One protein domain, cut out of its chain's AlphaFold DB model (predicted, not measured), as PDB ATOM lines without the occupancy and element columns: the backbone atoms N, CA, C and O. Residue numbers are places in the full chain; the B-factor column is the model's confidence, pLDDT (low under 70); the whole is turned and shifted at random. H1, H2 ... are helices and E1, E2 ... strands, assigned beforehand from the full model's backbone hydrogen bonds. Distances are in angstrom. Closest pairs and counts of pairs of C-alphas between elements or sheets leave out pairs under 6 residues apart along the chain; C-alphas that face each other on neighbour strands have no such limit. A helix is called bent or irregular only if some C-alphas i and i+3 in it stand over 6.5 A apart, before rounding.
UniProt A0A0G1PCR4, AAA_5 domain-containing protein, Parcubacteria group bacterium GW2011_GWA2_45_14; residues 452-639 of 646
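This is residues 452 to 639 of the 646 residues of the protein "AAA_5 domain-containing protein" of Parcubacteria group bacterium GW2011_GWA2_45_14 (UniProt A0A0G1PCR4). The long helix H2 runs through the middle of an elongated helical body, with H1 and H9 packed on it toward one end, and H6, H8, the short H3 and a tiny two-stranded sheet, E1 beside E2, toward the other end. H4 and H5 bridge H1 to H6 by a row of contacts, and the short H7 is near H5. The printed part has 188 residues, mostly helix by class, in the order H1 H2 E1 H3 E2 H4 H5 H6 H7 H8 H9; the sheet, E1 - E2, is antiparallel. The whole is compact, with a radius of gyration of the C-alphas of 16.3 A, and spans 54 by 33 by 29 A.

Find C-alpha 452 at (106.800, 60.182, 40.328); from there H1 runs to residue 462. H2, residues 476 to 497, covers 33.0 A from C-alpha 476 at (107.972, 57.193, 59.746), with a kink of 26 degrees near residue 484; it is irregular, with C-alphas 477 and 480 7.1 A apart. Next come E1, residues 502 to 504, H3, residues 506 to 509, and E2, residues 517 to 519. H4, residues 528 to 541, covers 17.8 A. H5, residues 548 to 560, covers 16.6 A and is only just irregular, with C-alphas 555 and 558 6.8 A apart. H6, residues 564 to 576, covers 18.6 A; H7 is residues 585 to 590, and H8, residues 598 to 609, covers 16.7 A. H9, residues 620 to 637, covers 25.2 A, kinks by 29 degrees near residue 631 and ends at C-alpha 637, (105.795, 65.860, 55.830).

Start at H2, which with H6 is a hub. Its residues 479 to 487 touch H9, closest at the C-alphas of Ala 483 and Ala 626, 5.4 A. Its residues 482 to 486 touch H1 at a steep tilt of 50 degrees, opposite ways; the C-alphas of Tyr 455 and Ala 486 come closest, 5.2 A. H1 touches H4, closest C-alphas Leu 458 and Met 532, 5.9 A. H4 touches H5, closest C-alphas Ile 535 and Val 551, 6.2 A. H5 and H6 form a helical hairpin at a shallow tilt of 18 degrees, closest C-alphas Ile 557 and Arg 567, 6.1 A. H6 only just touches H2 and H8, with 3 pairs of C-alphas within 8 A each. H8 touches H3, closest C-alphas Ala 509 and Glu 600, 5.2 A. Between E1 and E2, N 504 and O 517 are 2.8 A apart, within hydrogen-bond range. Every O i to N i+4 pair is within range in H1, H6, H7 and H8, against 14 of 18 in H2, 7 of 10 in H4, 7 of 9 in H5 and 10 of 14 in H9; H3 is too short for such a pair.

The two C-alphas farthest apart, those of Asp 466 and Gln 512, are 54.4 A apart. The printed part has no cut, and the link from H1 to H2 is long. Look for pLDDT under 70 at residues 466 to 469, 506 to 516, 594 to 596, 610 to 617 and 629 to 639.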
ATOM      1  N   ASP A 452     106.909  58.925  39.587       86.25
ATOM      2  CA  ASP A 452     106.800  60.182  40.328       86.25
ATOM      3  C   ASP A 452     105.339  60.580  40.563       86.25
ATOM      4  O   ASP A 452     104.956  60.892  41.691       86.25
ATOM      5  N   GLU A 453     104.500  60.460  39.536       90.19
ATOM      6  CA  GLU A 453     103.060  60.702  39.647       90.19
ATOM      7  C   GLU A 453     102.392  59.693  40.587       90.19
ATOM      8  O   GLU A 453     101.589  60.058  41.439       90.19
ATOM      9  N   THR A 454     102.737  58.409  40.477       92.19
ATOM     10  CA  THR A 454     102.210  57.354  41.354       92.19
ATOM     11  C   THR A 454     102.624  57.600  42.798       92.19
ATOM     12  O   THR A 454     101.808  57.458  43.706       92.19
ATOM     13  N   TYR A 455     103.871  58.008  43.021       90.38
ATOM     14  CA  TYR A 455     104.361  58.389  44.338       90.38
ATOM     15  C   TYR A 455     103.546  59.552  44.924       90.38
ATOM     16  O   TYR A 455     103.115  59.482  46.077       90.38
ATOM     17  N   ASP A 456     103.229  60.563  44.119       88.19
ATOM     18  CA  ASP A 456     102.367  61.672  44.533       88.19
ATOM     19  C   ASP A 456     100.940  61.262  44.847       88.19
ATOM     20  O   ASP A 456     100.359  61.745  45.820       88.19
ATOM     21  N   LEU A 457     100.369  60.363  44.048       91.00
ATOM     22  CA  LEU A 457      99.045  59.808  44.301       91.00
ATOM     23  C   LEU A 457      99.014  59.110  45.668       91.00
ATOM     24  O   LEU A 457      98.111  59.370  46.467       91.00
ATOM     25  N   LEU A 458     100.026  58.296  45.982       92.75
ATOM     26  CA  LEU A 458     100.158  57.641  47.288       92.75
ATOM     27  C   LEU A 458     100.290  58.664  48.428       92.75
ATOM     28  O   LEU A 458      99.588  58.556  49.433       92.75
ATOM     29  N   LEU A 459     101.141  59.684  48.265       89.62
ATOM     30  CA  LEU A 459     101.305  60.747  49.262       89.62
ATOM     31  C   LEU A 459     100.015  61.543  49.471       89.62
ATOM     32  O   LEU A 459      99.658  61.844  50.609       89.62
ATOM     33  N   SER A 460      99.282  61.845  48.400       89.62
ATOM     34  CA  SER A 460      98.023  62.591  48.479       89.62
ATOM     35  C   SER A 460      96.956  61.857  49.296       89.62
ATOM     36  O   SER A 460      96.196  62.492  50.028       89.62
ATOM     37  N   ALA A 461      96.958  60.520  49.240       90.31
ATOM     38  CA  ALA A 461      96.076  59.669  50.027       90.31
ATOM     39  C   ALA A 461      96.510  59.546  51.501       90.31
ATOM     40  O   ALA A 461      95.675  59.277  52.368       90.31
ATOM     41  N   LEU A 462      97.790  59.775  51.812       89.38
ATOM     42  CA  LEU A 462      98.324  59.742  53.178       89.38
ATOM     43  C   LEU A 462      98.179  61.079  53.908       89.38
ATOM     44  O   LEU A 462      97.843  61.094  55.091       89.38
ATOM     45  N   ILE A 463      98.415  62.195  53.220       83.62
ATOM     46  CA  ILE A 463      98.444  63.531  53.823       83.62
ATOM     47  C   ILE A 463      97.079  63.905  54.429       83.62
ATOM     48  O   ILE A 463      95.996  63.502  53.982       83.62
ATOM     49  N   ASN A 464      97.122  64.660  55.524       74.81
ATOM     50  CA  ASN A 464      95.943  65.181  56.202       74.81
ATOM     51  C   ASN A 464      95.194  66.218  55.360       74.81
ATOM     52  O   ASN A 464      95.716  66.819  54.425       74.81
ATOM     53  N   ARG A 465      93.941  66.490  55.738       71.44
ATOM     54  CA  ARG A 465      93.125  67.539  55.100       71.44
ATOM     55  C   ARG A 465      93.714  68.945  55.253       71.44
ATOM     56  O   ARG A 465      93.338  69.843  54.506       71.44
ATOM     57  N   ASP A 466      94.623  69.140  56.210       62.94
ATOM     58  CA  ASP A 466      95.391  70.379  56.364       62.94
ATOM     59  C   ASP A 466      96.455  70.569  55.269       62.94
ATOM     60  O   ASP A 466      97.000  71.663  55.141       62.94
ATOM     61  N   ARG A 467      96.686  69.527  54.455       66.44
ATOM     62  CA  ARG A 467      97.607  69.438  53.318       66.44
ATOM     63  C   ARG A 467      99.085  69.542  53.677       66.44
ATOM     64  O   ARG A 467      99.916  69.528  52.778       66.44
ATOM     65  N   LEU A 468      99.418  69.655  54.957       60.22
ATOM     66  CA  LEU A 468     100.765  70.002  55.403       60.22
ATOM     67  C   LEU A 468     101.524  68.806  55.971       60.22
ATOM     68  O   LEU A 468     102.749  68.852  56.019       60.22
ATOM     69  N   ARG A 469     100.816  67.784  56.469       68.81
ATOM     70  CA  ARG A 469     101.415  66.748  57.321       68.81
ATOM     71  C   ARG A 469     100.843  65.371  57.069       68.81
ATOM     72  O   ARG A 469      99.691  65.220  56.655       68.81
ATOM     73  N   LEU A 470     101.634  64.368  57.421       77.75
ATOM     74  CA  LEU A 470     101.141  63.018  57.648       77.75
ATOM     75  C   LEU A 470     100.343  62.945  58.966       77.75
ATOM     76  O   LEU A 470     100.511  63.789  59.851       77.75
ATOM     77  N   PRO A 471      99.464  61.944  59.128       78.12
ATOM     78  CA  PRO A 471      98.804  61.679  60.399       78.12
ATOM     79  C   PRO A 471      99.827  61.403  61.508       78.12
ATOM     80  O   PRO A 471     100.828  60.733  61.272       78.12
ATOM     81  N   SER A 472      99.550  61.838  62.740       70.25
ATOM     82  CA  SER A 472     100.477  61.655  63.870       70.25
ATOM     83  C   SER A 472     100.763  60.187  64.213       70.25
ATOM     84  O   SER A 472     101.779  59.882  64.834       70.25
ATOM     85  N   SER A 473      99.872  59.280  63.803       78.88
ATOM     86  CA  SER A 473      99.985  57.826  63.941       78.88
ATOM     87  C   SER A 473     100.809  57.146  62.842       78.88
ATOM     88  O   SER A 473     100.972  55.930  62.893       78.88
ATOM     89  N   PHE A 474     101.266  57.885  61.827       83.00
ATOM     90  CA  PHE A 474     102.002  57.321  60.699       83.00
ATOM     91  C   PHE A 474     103.359  56.732  61.150       83.00
ATOM     92  O   PHE A 474     104.069  57.370  61.915       83.00
ATOM     93  N   PRO A 475     103.761  55.535  60.705       84.81
ATOM     94  CA  PRO A 475     105.071  54.973  61.027       84.81
ATOM     95  C   PRO A 475     106.141  55.547  60.087       84.81
ATOM     96  O   PRO A 475     106.242  55.138  58.932       84.81
ATOM     97  N   THR A 476     106.942  56.508  60.560       79.44
ATOM     98  CA  THR A 476     107.972  57.193  59.746       79.44
ATOM     99  C   THR A 476     108.959  56.216  59.101       79.44
ATOM    100  O   THR A 476     109.366  56.417  57.963       79.44
ATOM    101  N   GLU A 477     109.282  55.109  59.768       83.38
ATOM    102  CA  GLU A 477     110.145  54.044  59.249       83.38
ATOM    103  C   GLU A 477     109.623  53.371  57.964       83.38
ATOM    104  O   GLU A 477     110.409  52.812  57.200       83.38
ATOM    105  N   GLU A 478     108.317  53.443  57.696       88.62
ATOM    106  CA  GLU A 478     107.689  52.901  56.487       88.62
ATOM    107  C   GLU A 478     107.676  53.919  55.330       88.62
ATOM    108  O   GLU A 478     107.378  53.549  54.192       88.62
ATOM    109  N   PHE A 479     108.027  55.191  55.572       86.00
ATOM    110  CA  PHE A 479     107.996  56.247  54.551       86.00
ATOM    111  C   PHE A 479     108.817  55.901  53.294       86.00
ATOM    112  O   PHE A 479     108.280  56.015  52.185       86.00
ATOM    113  N   PRO A 480     110.059  55.375  53.399       85.88
ATOM    114  CA  PRO A 480     110.839  55.000  52.220       85.88
ATOM    115  C   PRO A 480     110.176  53.909  51.364       85.88
ATOM    116  O   PRO A 480     110.429  53.830  50.158       85.88
ATOM    117  N   LYS A 481     109.305  53.075  51.952       90.00
ATOM    118  CA  LYS A 481     108.599  52.019  51.213       90.00
ATOM    119  C   LYS A 481     107.497  52.561  50.306       90.00
ATOM    120  O   LYS A 481     107.119  51.869  49.366       90.00
ATOM    121  N   ILE A 482     107.032  53.798  50.498       91.75
ATOM    122  CA  ILE A 482     106.075  54.450  49.587       91.75
ATOM    123  C   ILE A 482     106.706  54.619  48.195       91.75
ATOM    124  O   ILE A 482     106.079  54.316  47.180       91.75
ATOM    125  N   ALA A 483     107.978  55.027  48.140       89.31
ATOM    126  CA  ALA A 483     108.732  55.119  46.891       89.31
ATOM    127  C   ALA A 483     108.935  53.734  46.253       89.31
ATOM    128  O   ALA A 483     108.727  53.566  45.050       89.31
ATOM    129  N   SER A 484     109.273  52.719  47.059       90.00
ATOM    130  CA  SER A 484     109.347  51.331  46.584       90.00
ATOM    131  C   SER A 484     108.013  50.842  46.018       90.00
ATOM    132  O   SER A 484     108.008  50.166  44.990       90.00
ATOM    133  N   LEU A 485     106.885  51.191  46.644       94.06
ATOM    134  CA  LEU A 485     105.549  50.812  46.185       94.06
ATOM    135  C   LEU A 485     105.225  51.437  44.823       94.06
ATOM    136  O   LEU A 485     104.722  50.739  43.948       94.06
ATOM    137  N   ALA A 486     105.553  52.716  44.620       92.69
ATOM    138  CA  ALA A 486     105.336  53.402  43.346       92.69
ATOM    139  C   ALA A 486     106.121  52.753  42.193       92.69
ATOM    140  O   ALA A 486     105.575  52.508  41.118       92.69
ATOM    141  N   VAL A 487     107.388  52.408  42.435       91.44
ATOM    142  CA  VAL A 487     108.234  51.713  41.449       91.44
ATOM    143  C   VAL A 487     107.708  50.306  41.173       91.44
ATOM    144  O   VAL A 487     107.591  49.907  40.018       91.44
ATOM    145  N   THR A 488     107.340  49.574  42.229       92.75
ATOM    146  CA  THR A 488     106.758  48.229  42.117       92.75
ATOM    147  C   THR A 488     105.485  48.255  41.278       92.75
ATOM    148  O   THR A 488     105.305  47.423  40.394       92.75
ATOM    149  N   ALA A 489     104.612  49.236  41.514       94.25
ATOM    150  CA  ALA A 489     103.401  49.410  40.729       94.25
ATOM    151  C   ALA A 489     103.701  49.623  39.253       94.25
ATOM    152  O   ALA A 489     103.081  48.967  38.418       94.25
ATOM    153  N   ARG A 490     104.677  50.480  38.935       92.44
ATOM    154  CA  ARG A 490     105.065  50.735  37.552       92.44
ATOM    155  C   ARG A 490     105.580  49.476  36.860       92.44
ATOM    156  O   ARG A 490     105.148  49.173  35.752       92.44
ATOM    157  N   GLU A 491     106.454  48.728  37.524       91.12
ATOM    158  CA  GLU A 491     106.983  47.466  37.003       91.12
ATOM    159  C   GLU A 491     105.860  46.460  36.717       91.12
ATOM    160  O   GLU A 491     105.757  45.933  35.609       91.12
ATOM    161  N   VAL A 492     104.958  46.255  37.680       92.31
ATOM    162  CA  VAL A 492     103.801  45.361  37.528       92.31
ATOM    163  C   VAL A 492     102.894  45.812  36.380       92.31
ATOM    164  O   VAL A 492     102.451  44.986  35.582       92.31
ATOM    165  N   GLN A 493     102.629  47.113  36.267       92.50
ATOM    166  CA  GLN A 493     101.792  47.692  35.217       92.50
ATOM    167  C   GLN A 493     102.400  47.526  33.822       92.50
ATOM    168  O   GLN A 493     101.676  47.172  32.895       92.50
ATOM    169  N   GLU A 494     103.708  47.736  33.650       90.44
ATOM    170  CA  GLU A 494     104.371  47.562  32.350       90.44
ATOM    171  C   GLU A 494     104.428  46.098  31.910       90.44
ATOM    172  O   GLU A 494     104.179  45.801  30.736       90.44
ATOM    173  N   ILE A 495     104.676  45.179  32.850       89.81
ATOM    174  CA  ILE A 495     104.638  43.736  32.582       89.81
ATOM    175  C   ILE A 495     103.212  43.298  32.232       89.81
ATOM    176  O   ILE A 495     102.993  42.510  31.306       89.81
ATOM    177  N   PHE A 496     102.213  43.811  32.953       88.31
ATOM    178  CA  PHE A 496     100.811  43.519  32.672       88.31
ATOM    179  C   PHE A 496     100.385  44.048  31.297       88.31
ATOM    180  O   PHE A 496      99.751  43.311  30.533       88.31
ATOM    181  N   ALA A 497     100.789  45.277  30.966       86.75
ATOM    182  CA  ALA A 497     100.562  45.923  29.678       86.75
ATOM    183  C   ALA A 497     101.289  45.229  28.511       86.75
ATOM    184  O   ALA A 497     100.931  45.422  27.353       86.75
ATOM    185  N   GLY A 498     102.301  44.404  28.799       85.75
ATOM    186  CA  GLY A 498     103.137  43.766  27.782       85.75
ATOM    187  C   GLY A 498     104.153  44.716  27.146       85.75
ATOM    188  O   GLY A 498     104.738  44.374  26.121       85.75
ATOM    189  N   LYS A 499     104.388  45.890  27.749       85.06
ATOM    190  CA  LYS A 499     105.448  46.823  27.331       85.06
ATOM    191  C   LYS A 499     106.829  46.251  27.633       85.06
ATOM    192  O   LYS A 499     107.786  46.518  26.911       85.06
ATOM    193  N   THR A 500     106.920  45.451  28.693       84.50
ATOM    194  CA  THR A 500     108.148  44.797  29.134       84.50
ATOM    195  C   THR A 500     107.869  43.345  29.515       84.50
ATOM    196  O   THR A 500     106.746  42.973  29.861       84.50
ATOM    197  N   VAL A 501     108.890  42.492  29.407       82.31
ATOM    198  CA  VAL A 501     108.805  41.088  29.827       82.31
ATOM    199  C   VAL A 501     109.446  40.972  31.200       82.31
ATOM    200  O   VAL A 501     110.634  41.259  31.360       82.31
ATOM    201  N   GLY A 502     108.656  40.554  32.187       79.62
ATOM    202  CA  GLY A 502     109.135  40.337  33.544       79.62
ATOM    203  C   GLY A 502     110.182  39.228  33.585       79.62
ATOM    204  O   GLY A 502     110.147  38.305  32.775       79.62
ATOM    205  N   ARG A 503     111.123  39.298  34.525       80.31
ATOM    206  CA  ARG A 503     112.122  38.241  34.740       80.31
ATOM    207  C   ARG A 503     111.912  37.625  36.111       80.31
ATOM    208  O   ARG A 503     112.023  38.345  37.101       80.31
ATOM    209  N   SER A 504     111.616  36.329  36.175       80.06
ATOM    210  CA  SER A 504     111.570  35.558  37.422       80.06
ATOM    211  C   SER A 504     112.888  34.820  37.634       80.06
ATOM    212  O   SER A 504     113.408  34.163  36.733       80.06
ATOM    213  N   PHE A 505     113.429  34.934  38.837       73.69
ATOM    214  CA  PHE A 505     114.665  34.308  39.291       73.69
ATOM    215  C   PHE A 505     114.399  33.157  40.267       73.69
ATOM    216  O   PHE A 505     115.317  32.397  40.556       73.69
ATOM    217  N   ALA A 506     113.151  32.948  40.707       67.62
ATOM    218  CA  ALA A 506     112.777  31.792  41.529       67.62
ATOM    219  C   ALA A 506     113.175  30.446  40.880       67.62
ATOM    220  O   ALA A 506     113.592  29.519  41.570       67.62
ATOM    221  N   GLY A 507     113.156  30.356  39.541       63.62
ATOM    222  CA  GLY A 507     113.604  29.170  38.791       63.62
ATOM    223  C   GLY A 507     115.106  28.846  38.896       63.62
ATOM    224  O   GLY A 507     115.507  27.731  38.561       63.62
ATOM    225  N   LEU A 508     115.937  29.778  39.382       65.38
ATOM    226  CA  LEU A 508     117.346  29.511  39.701       65.38
ATOM    227  C   LEU A 508     117.473  28.640  40.961       65.38
ATOM    228  O   LEU A 508     118.358  27.788  41.039       65.38
ATOM    229  N   ALA A 509     116.553  28.796  41.919       60.12
ATOM    230  CA  ALA A 509     116.553  28.049  43.177       60.12
ATOM    231  C   ALA A 509     116.246  26.556  42.979       60.12
ATOM    232  O   ALA A 509     116.768  25.707  43.698       60.12
ATOM    233  N   SER A 510     115.428  26.219  41.977       58.78
ATOM    234  CA  SER A 510     115.034  24.839  41.682       58.78
ATOM    235  C   SER A 510     116.043  24.068  40.816       58.78
ATOM    236  O   SER A 510     115.766  22.925  40.454       58.78
ATOM    237  N   GLN A 511     117.192  24.666  40.456       58.03
ATOM    238  CA  GLN A 511     118.176  24.124  39.494       58.03
ATOM    239  C   GLN A 511     117.590  23.776  38.110       58.03
ATOM    240  O   GLN A 511     118.241  23.122  37.296       58.03
ATOM    241  N   GLN A 512     116.365  24.217  37.811       54.94
ATOM    242  CA  GLN A 512     115.693  23.965  36.533       54.94
ATOM    243  C   GLN A 512     116.112  24.966  35.452       54.94
ATOM    244  O   GLN A 512     115.762  24.803  34.285       54.94
ATOM    245  N   SER A 513     116.818  26.035  35.818       55.75
ATOM    246  CA  SER A 513     117.164  27.132  34.919       55.75
ATOM    247  C   SER A 513     118.537  27.708  35.257       55.75
ATOM    248  O   SER A 513     118.883  27.847  36.424       55.75
ATOM    249  N   VAL A 514     119.310  28.059  34.225       59.34
ATOM    250  CA  VAL A 514     120.633  28.710  34.350       59.34
ATOM    251  C   VAL A 514     120.507  30.243  34.340       59.34
ATOM    252  O   VAL A 514     121.439  30.955  34.694       59.34
ATOM    253  N   SER A 515     119.344  30.766  33.940       63.09
ATOM    254  CA  SER A 515     119.058  32.198  33.842       63.09
ATOM    255  C   SER A 515     117.624  32.512  34.265       63.09
ATOM    256  O   SER A 515     116.759  31.629  34.277       63.09
ATOM    257  N   ALA A 516     117.373  33.793  34.541       67.06
ATOM    258  CA  ALA A 516     116.036  34.324  34.779       67.06
ATOM    259  C   ALA A 516     115.064  33.924  33.661       67.06
ATOM    260  O   ALA A 516     115.409  34.004  32.476       67.06
ATOM    261  N   GLN A 517     113.855  33.514  34.034       73.69
ATOM    262  CA  GLN A 517     112.817  33.105  33.096       73.69
ATOM    263  C   GLN A 517     111.906  34.286  32.749       73.69
ATOM    264  O   GLN A 517     111.492  35.020  33.652       73.69
ATOM    265  N   PRO A 518     111.570  34.489  31.462       76.69
ATOM    266  CA  PRO A 518     110.598  35.496  31.071       76.69
ATOM    267  C   PRO A 518     109.212  35.133  31.618       76.69
ATOM    268  O   PRO A 518     108.739  34.011  31.443       76.69
ATOM    269  N   GLN A 519     108.545  36.091  32.256       80.56
ATOM    270  CA  GLN A 519     107.220  35.920  32.833       80.56
ATOM    271  C   GLN A 519     106.305  37.093  32.475       80.56
ATOM    272  O   GLN A 519     106.712  38.256  32.466       80.56
ATOM    273  N   ILE A 520     105.048  36.770  32.172       83.25
ATOM    274  CA  ILE A 520     103.991  37.731  31.852       83.25
ATOM    275  C   ILE A 520     102.844  37.503  32.831       83.25
ATOM    276  O   ILE A 520     102.453  36.362  33.082       83.25
ATOM    277  N   LEU A 521     102.292  38.595  33.354       84.69
ATOM    278  CA  LEU A 521     101.144  38.564  34.257       84.69
ATOM    279  C   LEU A 521      99.863  38.261  33.477       84.69
ATOM    280  O   LEU A 521      99.589  38.903  32.455       84.69
ATOM    281  N   LYS A 522      99.078  37.289  33.952       77.62
ATOM    282  CA  LYS A 522      97.813  36.892  33.314       77.62
ATOM    283  C   LYS A 522      96.656  37.791  33.733       77.62
ATOM    284  O   LYS A 522      95.885  38.209  32.877       77.62
ATOM    285  N   GLY A 523      96.565  38.109  35.023       73.50
ATOM    286  CA  GLY A 523      95.476  38.920  35.577       73.50
ATOM    287  C   GLY A 523      95.891  39.871  36.698       73.50
ATOM    288  O   GLY A 523      95.133  40.780  37.022       73.50
ATOM    289  N   GLY A 524      97.079  39.695  37.284       79.75
ATOM    290  CA  GLY A 524      97.549  40.577  38.348       79.75
ATOM    291  C   GLY A 524      97.998  41.940  37.835       79.75
ATOM    292  O   GLY A 524      99.021  42.028  37.164       79.75
ATOM    293  N   VAL A 525      97.269  43.001  38.181       87.19
ATOM    294  CA  VAL A 525      97.659  44.389  37.906       87.19
ATOM    295  C   VAL A 525      97.472  45.247  39.146       87.19
ATOM    296  O   VAL A 525      96.437  45.184  39.806       87.19
ATOM    297  N   LEU A 526      98.472  46.074  39.445       90.62
ATOM    298  CA  LEU A 526      98.416  46.997  40.569       90.62
ATOM    299  C   LEU A 526      97.902  48.349  40.071       90.62
ATOM    300  O   LEU A 526      98.683  49.190  39.627       90.62
ATOM    301  N   SER A 527      96.581  48.545  40.066       91.00
ATOM    302  CA  SER A 527      95.987  49.778  39.535       91.00
ATOM    303  C   SER A 527      96.139  50.963  40.508       91.00
ATOM    304  O   SER A 527      96.215  50.756  41.722       91.00
ATOM    305  N   PRO A 528      96.089  52.225  40.029       90.19
ATOM    306  CA  PRO A 528      96.039  53.402  40.902       90.19
ATOM    307  C   PRO A 528      94.905  53.354  41.935       90.19
ATOM    308  O   PRO A 528      95.047  53.865  43.045       90.19
ATOM    309  N   ARG A 529      93.779  52.706  41.604       88.44
ATOM    310  CA  ARG A 529      92.666  52.511  42.543       88.44
ATOM    311  C   ARG A 529      93.046  51.556  43.674       88.44
ATOM    312  O   ARG A 529      92.729  51.852  44.824       88.44
ATOM    313  N   ASP A 530      93.701  50.442  43.357       90.88
ATOM    314  CA  ASP A 530      94.128  49.461  44.362       90.88
ATOM    315  C   ASP A 530      95.182  50.071  45.289       90.88
ATOM    316  O   ASP A 530      95.060  49.980  46.508       90.88
ATOM    317  N   LEU A 531      96.142  50.803  44.720       92.31
ATOM    318  CA  LEU A 531      97.138  51.565  45.469       92.31
ATOM    319  C   LEU A 531      96.507  52.558  46.452       92.31
ATOM    320  O   LEU A 531      96.781  52.506  47.650       92.31
ATOM    321  N   MET A 532      95.658  53.462  45.957       90.62
ATOM    322  CA  MET A 532      95.147  54.568  46.770       90.62
ATOM    323  C   MET A 532      94.054  54.150  47.752       90.62
ATOM    324  O   MET A 532      94.031  54.653  48.871       90.62
ATOM    325  N   ARG A 533      93.116  53.285  47.343       87.31
ATOM    326  CA  ARG A 533      91.958  52.927  48.182       87.31
ATOM    327  C   ARG A 533      92.202  51.662  48.995       87.31
ATOM    328  O   ARG A 533      91.955  51.684  50.190       87.31
ATOM    329  N   ARG A 534      92.702  50.587  48.380       88.62
ATOM    330  CA  ARG A 534      92.845  49.297  49.077       88.62
ATOM    331  C   ARG A 534      94.095  49.228  49.938       88.62
ATOM    332  O   ARG A 534      94.017  48.759  51.058       88.62
ATOM    333  N   ILE A 535      95.241  49.671  49.426       94.12
ATOM    334  CA  ILE A 535      96.495  49.598  50.183       94.12
ATOM    335  C   ILE A 535      96.582  50.803  51.121       94.12
ATOM    336  O   ILE A 535      96.463  50.658  52.332       94.12
ATOM    337  N   ILE A 536      96.739  52.010  50.573       94.44
ATOM    338  CA  ILE A 536      96.962  53.208  51.391       94.44
ATOM    339  C   ILE A 536      95.714  53.618  52.177       94.44
ATOM    340  O   ILE A 536      95.825  53.950  53.357       94.44
ATOM    341  N   GLY A 537      94.536  53.578  51.546       90.81
ATOM    342  CA  GLY A 537      93.262  53.914  52.183       90.81
ATOM    343  C   GLY A 537      92.971  53.028  53.393       90.81
ATOM    344  O   GLY A 537      92.899  53.550  54.505       90.81
ATOM    345  N   ASN A 538      92.913  51.702  53.214       91.56
ATOM    346  CA  ASN A 538      92.675  50.771  54.328       91.56
ATOM    347  C   ASN A 538      93.758  50.890  55.415       91.56
ATOM    348  O   ASN A 538      93.441  50.925  56.603       91.56
ATOM    349  N   TRP A 539      95.037  51.025  55.037       94.12
ATOM    350  CA  TRP A 539      96.128  51.190  56.006       94.12
ATOM    351  C   TRP A 539      95.953  52.438  56.882       94.12
ATOM    352  O   TRP A 539      96.173  52.395  58.099       94.12
ATOM    353  N   ARG A 540      95.501  53.541  56.274       90.44
ATOM    354  CA  ARG A 540      95.170  54.786  56.971       90.44
ATOM    355  C   ARG A 540      93.927  54.637  57.848       90.44
ATOM    356  O   ARG A 540      93.951  55.101  58.985       90.44
ATOM    357  N   GLU A 541      92.866  54.003  57.351       89.44
ATOM    358  CA  GLU A 541      91.616  53.771  58.095       89.44
ATOM    359  C   GLU A 541      91.834  52.905  59.343       89.44
ATOM    360  O   GLU A 541      91.248  53.158  60.397       89.44
ATOM    361  N   GLU A 542      92.753  51.943  59.274       88.94
ATOM    362  CA  GLU A 542      93.168  51.135  60.423       88.94
ATOM    363  C   GLU A 542      94.020  51.904  61.444       88.94
ATOM    364  O   GLU A 542      94.275  51.393  62.541       88.94
ATOM    365  N   GLY A 543      94.460  53.121  61.112       86.62
ATOM    366  CA  GLY A 543      95.352  53.931  61.937       86.62
ATOM    367  C   GLY A 543      96.790  53.412  61.953       86.62
ATOM    368  O   GLY A 543      97.461  53.534  62.976       86.62
ATOM    369  N   PHE A 544      97.249  52.808  60.851       91.38
ATOM    370  CA  PHE A 544      98.614  52.290  60.683       91.38
ATOM    371  C   PHE A 544      99.034  51.269  61.759       91.38
ATOM    372  O   PHE A 544     100.158  51.267  62.269       91.38
ATOM    373  N   LYS A 545      98.103  50.394  62.160       88.12
ATOM    374  CA  LYS A 545      98.360  49.355  63.172       88.12
ATOM    375  C   LYS A 545      99.320  48.273  62.674       88.12
ATOM    376  O   LYS A 545     100.148  47.810  63.455       88.12
ATOM    377  N   ARG A 546      99.182  47.890  61.404       91.06
ATOM    378  CA  ARG A 546      99.991  46.888  60.696       91.06
ATOM    379  C   ARG A 546     101.101  47.560  59.884       91.06
ATOM    380  O   ARG A 546     100.991  48.746  59.567       91.06
ATOM    381  N   SER A 547     102.157  46.820  59.546       92.56
ATOM    382  CA  SER A 547     103.187  47.324  58.623       92.56
ATOM    383  C   SER A 547     102.660  47.378  57.189       92.56
ATOM    384  O   SER A 547     101.708  46.673  56.844       92.56
ATOM    385  N   LEU A 548     103.290  48.186  56.331       93.62
ATOM    386  CA  LEU A 548     102.885  48.277  54.925       93.62
ATOM    387  C   LEU A 548     103.021  46.923  54.207       93.62
ATOM    388  O   LEU A 548     102.192  46.586  53.367       93.62
ATOM    389  N   ASP A 549     104.017  46.121  54.584       93.88
ATOM    390  CA  ASP A 549     104.210  44.756  54.087       93.88
ATOM    391  C   ASP A 549     102.973  43.880  54.347       93.88
ATOM    392  O   ASP A 549     102.480  43.208  53.445       93.88
ATOM    393  N   GLU A 550     102.442  43.904  55.573       93.06
ATOM    394  CA  GLU A 550     101.279  43.087  55.950       93.06
ATOM    395  C   GLU A 550     100.039  43.497  55.154       93.06
ATOM    396  O   GLU A 550      99.320  42.640  54.647       93.06
ATOM    397  N   VAL A 551      99.841  44.804  54.961       94.19
ATOM    398  CA  VAL A 551      98.739  45.337  54.151       94.19
ATOM    399  C   VAL A 551      98.872  44.914  52.689       94.19
ATOM    400  O   VAL A 551      97.904  44.445  52.101       94.19
ATOM    401  N   VAL A 552     100.054  45.043  52.083       93.50
ATOM    402  CA  VAL A 552     100.273  44.642  50.682       93.50
ATOM    403  C   VAL A 552     100.006  43.148  50.481       93.50
ATOM    404  O   VAL A 552      99.376  42.763  49.491       93.50
ATOM    405  N   ALA A 553     100.467  42.302  51.404       92.06
ATOM    406  CA  ALA A 553     100.235  40.865  51.332       92.06
ATOM    407  C   ALA A 553      98.741  40.529  51.449       92.06
ATOM    408  O   ALA A 553      98.193  39.881  50.558       92.06
ATOM    409  N   ASP A 554      98.080  41.011  52.504       90.62
ATOM    410  CA  ASP A 554      96.699  40.643  52.826       90.62
ATOM    411  C   ASP A 554      95.688  41.297  51.872       90.62
ATOM    412  O   ASP A 554      94.823  40.626  51.307       90.62
ATOM    413  N   GLU A 555      95.803  42.610  51.656       90.06
ATOM    414  CA  GLU A 555      94.800  43.406  50.940       90.06
ATOM    415  C   GLU A 555      94.946  43.325  49.417       90.06
ATOM    416  O   GLU A 555      93.973  43.580  48.703       90.06
ATOM    417  N   TYR A 556      96.124  42.956  48.899       90.69
ATOM    418  CA  TYR A 556      96.371  42.882  47.457       90.69
ATOM    419  C   TYR A 556      96.794  41.487  46.986       90.69
ATOM    420  O   TYR A 556      96.024  40.841  46.273       90.69
ATOM    421  N   ILE A 557      97.983  41.002  47.363       89.38
ATOM    422  CA  ILE A 557      98.549  39.780  46.756       89.38
ATOM    423  C   ILE A 557      97.670  38.558  47.052       89.38
ATOM    424  O   ILE A 557      97.342  37.800  46.140       89.38
ATOM    425  N   SER A 558      97.251  38.378  48.301       86.50
ATOM    426  CA  SER A 558      96.473  37.211  48.718       86.50
ATOM    427  C   SER A 558      94.989  37.324  48.366       86.50
ATOM    428  O   SER A 558      94.368  36.312  48.040       86.50
ATOM    429  N   SER A 559      94.414  38.533  48.396       85.25
ATOM    430  CA  SER A 559      92.971  38.726  48.184       85.25
ATOM    431  C   SER A 559      92.558  38.938  46.722       85.25
ATOM    432  O   SER A 559      91.465  38.521  46.342       85.25
ATOM    433  N   GLN A 560      93.384  39.600  45.897       83.69
ATOM    434  CA  GLN A 560      93.008  39.981  44.525       83.69
ATOM    435  C   GLN A 560      93.579  39.044  43.462       83.69
ATOM    436  O   GLN A 560      93.031  38.941  42.363       83.69
ATOM    437  N   ILE A 561      94.687  38.366  43.758       85.50
ATOM    438  CA  ILE A 561      95.413  37.585  42.763       85.50
ATOM    439  C   ILE A 561      95.052  36.109  42.909       85.50
ATOM    440  O   ILE A 561      95.545  35.386  43.774       85.50
ATOM    441  N   TYR A 562      94.185  35.639  42.016       82.25
ATOM    442  CA  TYR A 562      93.717  34.252  42.027       82.25
ATOM    443  C   TYR A 562      94.716  33.275  41.397       82.25
ATOM    444  O   TYR A 562      94.766  32.103  41.766       82.25
ATOM    445  N   HIS A 563      95.527  33.740  40.442       84.31
ATOM    446  CA  HIS A 563      96.506  32.893  39.771       84.31
ATOM    447  C   HIS A 563      97.756  32.710  40.633       84.31
ATOM    448  O   HIS A 563      98.518  33.649  40.845       84.31
ATOM    449  N   THR A 564      98.022  31.470  41.046       82.19
ATOM    450  CA  THR A 564      99.206  31.095  41.838       82.19
ATOM    451  C   THR A 564     100.523  31.545  41.197       82.19
ATOM    452  O   THR A 564     101.404  32.046  41.887       82.19
ATOM    453  N   GLY A 565     100.655  31.423  39.871       82.44
ATOM    454  CA  GLY A 565     101.851  31.878  39.153       82.44
ATOM    455  C   GLY A 565     102.072  33.392  39.242       82.44
ATOM    456  O   GLY A 565     103.202  33.825  39.464       82.44
ATOM    457  N   ASP A 566     100.999  34.183  39.135       87.44
ATOM    458  CA  ASP A 566     101.059  35.641  39.293       87.44
ATOM    459  C   ASP A 566     101.355  36.003  40.757       87.44
ATOM    460  O   ASP A 566     102.177  36.878  41.000       87.44
ATOM    461  N   ARG A 567     100.770  35.302  41.744       87.94
ATOM    462  CA  ARG A 567     101.062  35.531  43.175       87.94
ATOM    463  C   ARG A 567     102.532  35.336  43.514       87.94
ATOM    464  O   ARG A 567     103.118  36.210  44.152       87.94
ATOM    465  N   LYS A 568     103.135  34.220  43.081       86.00
ATOM    466  CA  LYS A 568     104.571  33.961  43.291       86.00
ATOM    467  C   LYS A 568     105.415  35.086  42.710       86.00
ATOM    468  O   LYS A 568     106.276  35.629  43.392       86.00
ATOM    469  N   PHE A 569     105.127  35.453  41.466       87.25
ATOM    470  CA  PHE A 569     105.918  36.437  40.746       87.25
ATOM    471  C   PHE A 569     105.758  37.852  41.301       87.25
ATOM    472  O   PHE A 569     106.741  38.565  41.458       87.25
ATOM    473  N   LEU A 570     104.543  38.245  41.687       89.94
ATOM    474  CA  LEU A 570     104.318  39.511  42.381       89.94
ATOM    475  C   LEU A 570     105.054  39.533  43.722       89.94
ATOM    476  O   LEU A 570     105.766  40.493  43.995       89.94
ATOM    477  N   THR A 571     104.956  38.470  44.524       89.25
ATOM    478  CA  THR A 571     105.685  38.369  45.802       89.25
ATOM    479  C   THR A 571     107.190  38.534  45.593       89.25
ATOM    480  O   THR A 571     107.845  39.260  46.337       89.25
ATOM    481  N   GLU A 572     107.725  37.920  44.540       86.88
ATOM    482  CA  GLU A 572     109.120  38.058  44.137       86.88
ATOM    483  C   GLU A 572     109.483  39.506  43.751       86.88
ATOM    484  O   GLU A 572     110.492  40.020  44.236       86.88
ATOM    485  N   ILE A 573     108.666  40.191  42.940       88.75
ATOM    486  CA  ILE A 573     108.879  41.607  42.586       88.75
ATOM    487  C   ILE A 573     108.904  42.477  43.852       88.75
ATOM    488  O   ILE A 573     109.840  43.249  44.057       88.75
ATOM    489  N   PHE A 574     107.912  42.329  44.734       91.25
ATOM    490  CA  PHE A 574     107.838  43.088  45.985       91.25
ATOM    491  C   PHE A 574     109.059  42.830  46.885       91.25
ATOM    492  O   PHE A 574     109.636  43.781  47.420       91.25
ATOM    493  N   LEU A 575     109.513  41.575  46.990       88.06
ATOM    494  CA  LEU A 575     110.701  41.205  47.765       88.06
ATOM    495  C   LEU A 575     111.957  41.951  47.282       88.06
ATOM    496  O   LEU A 575     112.686  42.535  48.086       88.06
ATOM    497  N   ARG A 576     112.177  42.025  45.963       84.12
ATOM    498  CA  ARG A 576     113.310  42.767  45.368       84.12
ATOM    499  C   ARG A 576     113.248  44.272  45.621       84.12
ATOM    500  O   ARG A 576     114.277  44.943  45.622       84.12
ATOM    501  N   ARG A 577     112.050  44.809  45.851       86.88
ATOM    502  CA  ARG A 577     111.798  46.236  46.114       86.88
ATOM    503  C   ARG A 577     111.854  46.581  47.607       86.88
ATOM    504  O   ARG A 577     111.597  47.726  47.987       86.88
ATOM    505  N   GLY A 578     112.269  45.625  48.441       86.31
ATOM    506  CA  GLY A 578     112.512  45.807  49.872       86.31
ATOM    507  C   GLY A 578     111.304  45.525  50.764       86.31
ATOM    508  O   GLY A 578     111.356  45.847  51.949       86.31
ATOM    509  N   PHE A 579     110.233  44.935  50.227       90.38
ATOM    510  CA  PHE A 579     109.133  44.410  51.037       90.38
ATOM    511  C   PHE A 579     109.474  43.010  51.546       90.38
ATOM    512  O   PHE A 579     110.249  42.294  50.924       90.38
ATOM    513  N   PHE A 580     108.897  42.600  52.673       89.88
ATOM    514  CA  PHE A 580     109.016  41.245  53.227       89.88
ATOM    515  C   PHE A 580     110.445  40.804  53.591       89.88
ATOM    516  O   PHE A 580     110.676  39.621  53.850       89.88
ATOM    517  N   ALA A 581     111.412  41.728  53.634       82.75
ATOM    518  CA  ALA A 581     112.821  41.404  53.857       82.75
ATOM    519  C   ALA A 581     113.017  40.576  55.140       82.75
ATOM    520  O   ALA A 581     113.667  39.530  55.107       82.75
ATOM    521  N   ASP A 582     112.331  40.971  56.216       84.00
ATOM    522  CA  ASP A 582     112.433  40.366  57.549       84.00
ATOM    523  C   ASP A 582     111.422  39.231  57.799       84.00
ATOM    524  O   ASP A 582     111.287  38.740  58.923       84.00
ATOM    525  N   TRP A 583     110.648  38.815  56.791       87.31
ATOM    526  CA  TRP A 583     109.579  37.839  56.999       87.31
ATOM    527  C   TRP A 583     110.108  36.410  57.106       87.31
ATOM    528  O   TRP A 583     110.903  35.946  56.286       87.31
ATOM    529  N   SER A 584     109.625  35.682  58.111       82.81
ATOM    530  CA  SER A 584     109.842  34.243  58.208       82.81
ATOM    531  C   SER A 584     108.892  33.486  57.266       82.81
ATOM    532  O   SER A 584     107.847  34.016  56.878       82.81
ATOM    533  N   PRO A 585     109.192  32.226  56.926       79.12
ATOM    534  CA  PRO A 585     108.365  31.416  56.020       79.12
ATOM    535  C   PRO A 585     106.971  31.160  56.596       79.12
ATOM    536  O   PRO A 585     105.970  31.204  55.888       79.12
ATOM    537  N   GLU A 586     106.898  30.978  57.913       81.69
ATOM    538  CA  GLU A 586     105.641  30.882  58.657       81.69
ATOM    539  C   GLU A 586     104.819  32.172  58.534       81.69
ATOM    540  O   GLU A 586     103.597  32.119  58.401       81.69
ATOM    541  N   LYS A 587     105.481  33.340  58.521       86.31
ATOM    542  CA  LYS A 587     104.815  34.629  58.309       86.31
ATOM    543  C   LYS A 587     104.273  34.745  56.881       86.31
ATOM    544  O   LYS A 587     103.119  35.130  56.726       86.31
ATOM    545  N   PHE A 588     105.028  34.328  55.859       85.06
ATOM    546  CA  PHE A 588     104.509  34.242  54.484       85.06
ATOM    547  C   PHE A 588     103.254  33.360  54.406       85.06
ATOM    548  O   PHE A 588     102.240  33.781  53.849       85.06
ATOM    549  N   GLN A 589     103.277  32.177  55.029       82.12
ATOM    550  CA  GLN A 589     102.122  31.273  55.051       82.12
ATOM    551  C   GLN A 589     100.912  31.878  55.765       82.12
ATOM    552  O   GLN A 589      99.796  31.797  55.253       82.12
ATOM    553  N   LYS A 590     101.126  32.520  56.920       86.94
ATOM    554  CA  LYS A 590     100.065  33.174  57.697       86.94
ATOM    555  C   LYS A 590      99.313  34.230  56.881       86.94
ATOM    556  O   LYS A 590      98.100  34.341  57.023       86.94
ATOM    557  N   HIS A 591     100.025  34.967  56.036       85.50
ATOM    558  CA  HIS A 591      99.469  36.020  55.184       85.50
ATOM    559  C   HIS A 591      99.023  35.508  53.801       85.50
ATOM    560  O   HIS A 591      98.789  36.296  52.891       85.50
ATOM    561  N   GLY A 592      98.899  34.187  53.609       80.00
ATOM    562  CA  GLY A 592      98.371  33.593  52.374       80.00
ATOM    563  C   GLY A 592      99.359  33.526  51.203       80.00
ATOM    564  O   GLY A 592      98.982  33.104  50.111       80.00
ATOM    565  N   LEU A 593     100.634  33.857  51.423       79.88
ATOM    566  CA  LEU A 593     101.710  33.799  50.426       79.88
ATOM    567  C   LEU A 593     102.388  32.415  50.407       79.88
ATOM    568  O   LEU A 593     103.610  32.295  50.419       79.88
ATOM    569  N   ILE A 594     101.581  31.350  50.401       63.06
ATOM    570  CA  ILE A 594     102.005  29.942  50.591       63.06
ATOM    571  C   ILE A 594     102.834  29.413  49.402       63.06
ATOM    572  O   ILE A 594     103.398  28.322  49.433       63.06
ATOM    573  N   ASP A 595     102.919  30.193  48.331       67.75
ATOM    574  CA  ASP A 595     103.358  29.711  47.036       67.75
ATOM    575  C   ASP A 595     104.896  29.729  46.851       67.75
ATOM    576  O   ASP A 595     105.378  29.151  45.880       67.75
ATOM    577  N   LEU A 596     105.687  30.325  47.755       68.31
ATOM    578  CA  LEU A 596     107.162  30.307  47.695       68.31
ATOM    579  C   LEU A 596     107.766  29.320  48.708       68.31
ATOM    580  O   LEU A 596     107.427  29.328  49.891       68.31
ATOM    581  N   SER A 597     108.690  28.478  48.248       72.44
ATOM    582  CA  SER A 597     109.473  27.568  49.087       72.44
ATOM    583  C   SER A 597     110.610  28.292  49.812       72.44
ATOM    584  O   SER A 597     111.078  29.349  49.388       72.44
ATOM    585  N   GLN A 598     111.108  27.684  50.893       74.00
ATOM    586  CA  GLN A 598     112.233  28.224  51.662       74.00
ATOM    587  C   GLN A 598     113.471  28.479  50.798       74.00
ATOM    588  O   GLN A 598     114.107  29.522  50.905       74.00
ATOM    589  N   GLN A 599     113.779  27.524  49.922       73.38
ATOM    590  CA  GLN A 599     114.923  27.602  49.021       73.38
ATOM    591  C   GLN A 599     114.774  28.768  48.041       73.38
ATOM    592  O   GLN A 599     115.727  29.509  47.846       73.38
ATOM    593  N   GLU A 600     113.575  28.983  47.487       75.25
ATOM    594  CA  GLU A 600     113.302  30.123  46.603       75.25
ATOM    595  C   GLU A 600     113.497  31.461  47.331       75.25
ATOM    596  O   GLU A 600     114.158  32.348  46.799       75.25
ATOM    597  N   ILE A 601     112.994  31.602  48.563       76.12
ATOM    598  CA  ILE A 601     113.162  32.830  49.360       76.12
ATOM    599  C   ILE A 601     114.645  33.092  49.660       76.12
ATOM    600  O   ILE A 601     115.116  34.221  49.504       76.12
ATOM    601  N   ASP A 602     115.391  32.065  50.068       77.88
ATOM    602  CA  ASP A 602     116.805  32.198  50.422       77.88
ATOM    603  C   ASP A 602     117.673  32.504  49.190       77.88
ATOM    604  O   ASP A 602     118.558  33.360  49.258       77.88
ATOM    605  N   THR A 603     117.376  31.894  48.036       76.94
ATOM    606  CA  THR A 603     118.023  32.235  46.761       76.94
ATOM    607  C   THR A 603     117.735  33.681  46.369       76.94
ATOM    608  O   THR A 603     118.675  34.434  46.115       76.94
ATOM    609  N   LEU A 604     116.472  34.114  46.396       76.38
ATOM    610  CA  LEU A 604     116.106  35.494  46.069       76.38
ATOM    611  C   LEU A 604     116.799  36.509  46.981       76.38
ATOM    612  O   LEU A 604     117.309  37.519  46.501       76.38
ATOM    613  N   ARG A 605     116.883  36.230  48.286       79.94
ATOM    614  CA  ARG A 605     117.625  37.066  49.239       79.94
ATOM    615  C   ARG A 605     119.113  37.124  48.913       79.94
ATOM    616  O   ARG A 605     119.695  38.205  48.950       79.94
ATOM    617  N   SER A 606     119.722  35.984  48.582       77.81
ATOM    618  CA  SER A 606     121.145  35.919  48.234       77.81
ATOM    619  C   SER A 606     121.475  36.757  46.994       77.81
ATOM    620  O   SER A 606     122.439  37.520  47.003       77.81
ATOM    621  N   GLU A 607     120.617  36.707  45.981       73.25
ATOM    622  CA  GLU A 607     120.761  37.471  44.744       73.25
ATOM    623  C   GLU A 607     120.521  38.982  44.948       73.25
ATOM    624  O   GLU A 607     121.237  39.804  44.375       73.25
ATOM    625  N   ILE A 608     119.581  39.372  45.828       73.81
ATOM    626  CA  ILE A 608     119.393  40.780  46.239       73.81
ATOM    627  C   ILE A 608     120.683  41.323  46.869       73.81
ATOM    628  O   ILE A 608     121.121  42.423  46.531       73.81
ATOM    629  N   VAL A 609     121.309  40.555  47.768       74.25
ATOM    630  CA  VAL A 609     122.553  40.957  48.449       74.25
ATOM    631  C   VAL A 609     123.716  41.092  47.465       74.25
ATOM    632  O   VAL A 609     124.527  42.006  47.601       74.25
ATOM    633  N   GLN A 610     123.790  40.219  46.459       67.62
ATOM    634  CA  GLN A 610     124.854  40.240  45.452       67.62
ATOM    635  C   GLN A 610     124.657  41.303  44.358       67.62
ATOM    636  O   GLN A 610     125.512  41.420  43.484       67.62
ATOM    637  N   GLN A 611     123.560  42.071  44.390       64.62
ATOM    638  CA  GLN A 611     123.193  43.093  43.396       64.62
ATOM    639  C   GLN A 611     123.129  42.595  41.940       64.62
ATOM    640  O   GLN A 611     122.965  43.406  41.034       64.62
ATOM    641  N   GLN A 612     123.151  41.280  41.687       61.03
ATOM    642  CA  GLN A 612     123.099  40.725  40.325       61.03
ATOM    643  C   GLN A 612     121.818  41.127  39.574       61.03
ATOM    644  O   GLN A 612     121.772  41.134  38.344       61.03
ATOM    645  N   PHE A 613     120.776  41.509  40.316       63.69
ATOM    646  CA  PHE A 613     119.544  42.038  39.755       63.69
ATOM    647  C   PHE A 613     119.665  43.454  39.191       63.69
ATOM    648  O   PHE A 613     118.977  43.723  38.212       63.69
ATOM    649  N   SER A 614     120.504  44.348  39.736       59.78
ATOM    650  CA  SER A 614     120.517  45.751  39.278       59.78
ATOM    651  C   SER A 614     120.975  45.888  37.832       59.78
ATOM    652  O   SER A 614     120.438  46.712  37.101       59.78
ATOM    653  N   ASP A 615     121.903  45.036  37.396       61.00
ATOM    654  CA  ASP A 615     122.443  45.064  36.032       61.00
ATOM    655  C   ASP A 615     121.414  44.621  34.977       61.00
ATOM    656  O   ASP A 615     121.553  44.922  33.791       61.00
ATOM    657  N   GLN A 616     120.369  43.899  35.394       62.41
ATOM    658  CA  GLN A 616     119.301  43.395  34.523       62.41
ATOM    659  C   GLN A 616     117.941  44.062  34.773       62.41
ATOM    660  O   GLN A 616     116.972  43.752  34.075       62.41
ATOM    661  N   ASP A 617     117.862  44.950  35.760       69.25
ATOM    662  CA  ASP A 617     116.640  45.593  36.217       69.25
ATOM    663  C   ASP A 617     116.554  47.031  35.705       69.25
ATOM    664  O   ASP A 617     117.145  47.964  36.247       69.25
ATOM    665  N   GLN A 618     115.737  47.214  34.675       73.50
ATOM    666  CA  GLN A 618     115.476  48.513  34.057       73.50
ATOM    667  C   GLN A 618     114.857  49.557  35.011       73.50
ATOM    668  O   GLN A 618     114.857  50.743  34.683       73.50
ATOM    669  N   PHE A 619     114.338  49.154  36.178       77.12
ATOM    670  CA  PHE A 619     113.741  50.067  37.159       77.12
ATOM    671  C   PHE A 619     114.678  50.428  38.322       77.12
ATOM    672  O   PHE A 619     114.289  51.223  39.182       77.12
ATOM    673  N   ALA A 620     115.909  49.904  38.359       73.12
ATOM    674  CA  ALA A 620     116.858  50.172  39.442       73.12
ATOM    675  C   ALA A 620     117.173  51.675  39.591       73.12
ATOM    676  O   ALA A 620     117.115  52.217  40.699       73.12
ATOM    677  N   ASP A 621     117.406  52.377  38.481       75.50
ATOM    678  CA  ASP A 621     117.667  53.825  38.475       75.50
ATOM    679  C   ASP A 621     116.456  54.638  38.941       75.50
ATOM    680  O   ASP A 621     116.591  55.592  39.715       75.50
ATOM    681  N   ALA A 622     115.255  54.259  38.489       75.94
ATOM    682  CA  ALA A 622     114.009  54.889  38.918       75.94
ATOM    683  C   ALA A 622     113.799  54.709  40.428       75.94
ATOM    684  O   ALA A 622     113.385  55.643  41.116       75.94
ATOM    685  N   TRP A 623     114.162  53.542  40.960       76.19
ATOM    686  CA  TRP A 623     114.077  53.244  42.382       76.19
ATOM    687  C   TRP A 623     115.023  54.089  43.232       76.19
ATOM    688  O   TRP A 623     114.595  54.648  44.245       76.19
ATOM    689  N   GLN A 624     116.279  54.245  42.812       76.06
ATOM    690  CA  GLN A 624     117.238  55.093  43.528       76.06
ATOM    691  C   GLN A 624     116.820  56.567  43.507       76.06
ATOM    692  O   GLN A 624     116.843  57.233  44.544       76.06
ATOM    693  N   LYS A 625     116.348  57.067  42.356       77.00
ATOM    694  CA  LYS A 625     115.820  58.436  42.231       77.00
ATOM    695  C   LYS A 625     114.605  58.667  43.129       77.00
ATOM    696  O   LYS A 625     114.546  59.684  43.820       77.00
ATOM    697  N   ALA A 626     113.666  57.722  43.162       72.56
ATOM    698  CA  ALA A 626     112.470  57.820  43.994       72.56
ATOM    699  C   ALA A 626     112.814  57.844  45.494       72.56
ATOM    700  O   ALA A 626     112.268  58.663  46.231       72.56
ATOM    701  N   LYS A 627     113.773  57.020  45.947       72.69
ATOM    702  CA  LYS A 627     114.260  57.051  47.339       72.69
ATOM    703  C   LYS A 627     114.896  58.392  47.706       72.69
ATOM    704  O   LYS A 627     114.576  58.940  48.757       72.69
ATOM    705  N   ALA A 628     115.756  58.931  46.840       70.69
ATOM    706  CA  ALA A 628     116.411  60.216  47.079       70.69
ATOM    707  C   ALA A 628     115.401  61.378  47.139       70.69
ATOM    708  O   ALA A 628     115.472  62.217  48.033       70.69
ATOM    709  N   SER A 629     114.421  61.399  46.230       65.44
ATOM    710  CA  SER A 629     113.348  62.404  46.238       65.44
ATOM    711  C   SER A 629     112.442  62.280  47.469       65.44
ATOM    712  O   SER A 629     112.033  63.291  48.043       65.44
ATOM    713  N   GLY A 630     112.170  61.050  47.916       67.00
ATOM    714  CA  GLY A 630     111.367  60.785  49.105       67.00
ATOM    715  C   GLY A 630     111.976  61.355  50.386       67.00
ATOM    716  O   GLY A 630     111.256  61.976  51.159       67.00
ATOM    717  N   GLN A 631     113.294  61.244  50.576       66.56
ATOM    718  CA  GLN A 631     113.977  61.728  51.787       66.56
ATOM    719  C   GLN A 631     113.800  63.234  52.034       66.56
ATOM    720  O   GLN A 631     113.658  63.663  53.180       66.56
ATOM    721  N   ALA A 632     113.775  64.048  50.973       63.06
ATOM    722  CA  ALA A 632     113.553  65.488  51.098       63.06
ATOM    723  C   ALA A 632     112.133  65.800  51.605       63.06
ATOM    724  O   ALA A 632     111.960  66.609  52.514       63.06
ATOM    725  N   LEU A 633     111.125  65.108  51.063       67.19
ATOM    726  CA  LEU A 633     109.723  65.267  51.460       67.19
ATOM    727  C   LEU A 633     109.424  64.661  52.833       67.19
ATOM    728  O   LEU A 633     108.592  65.195  53.560       67.19
ATOM    729  N   GLU A 634     110.103  63.577  53.207       69.50
ATOM    730  CA  GLU A 634     109.957  62.922  54.509       69.50
ATOM    731  C   GLU A 634     110.204  63.905  55.654       69.50
ATOM    732  O   GLU A 634     109.393  63.987  56.579       69.50
ATOM    733  N   ARG A 635     111.287  64.690  55.562       62.81
ATOM    734  CA  ARG A 635     111.661  65.685  56.577       62.81
ATOM    735  C   ARG A 635     110.551  66.710  56.813       62.81
ATOM    736  O   ARG A 635     110.300  67.093  57.955       62.81
ATOM    737  N   ASP A 636     109.893  67.139  55.743       62.62
ATOM    738  CA  ASP A 636     108.886  68.195  55.786       62.62
ATOM    739  C   ASP A 636     107.475  67.664  56.098       62.62
ATOM    740  O   ASP A 636     106.707  68.331  56.792       62.62
ATOM    741  N   LEU A 637     107.122  66.459  55.638       62.81
ATOM    742  CA  LEU A 637     105.795  65.860  55.830       62.81
ATOM    743  C   LEU A 637     105.646  65.110  57.163       62.81
ATOM    744  O   LEU A 637     104.534  65.019  57.686       62.81
ATOM    745  N   SER A 638     106.744  64.600  57.731       57.09
ATOM    746  CA  SER A 638     106.748  63.844  59.002       57.09
ATOM    747  C   SER A 638     106.708  64.737  60.247       57.09
ATOM    748  O   SER A 638     106.863  64.271  61.376       57.09
ATOM    749  N   ILE A 639     106.493  66.039  60.060       48.06
ATOM    750  CA  ILE A 639     106.363  67.022  61.133       48.06
ATOM    751  C   ILE A 639     105.120  66.690  61.982       48.06
ATOM    752  O   ILE A 639     103.999  66.809  61.494       48.06
TER     753      ILE A 639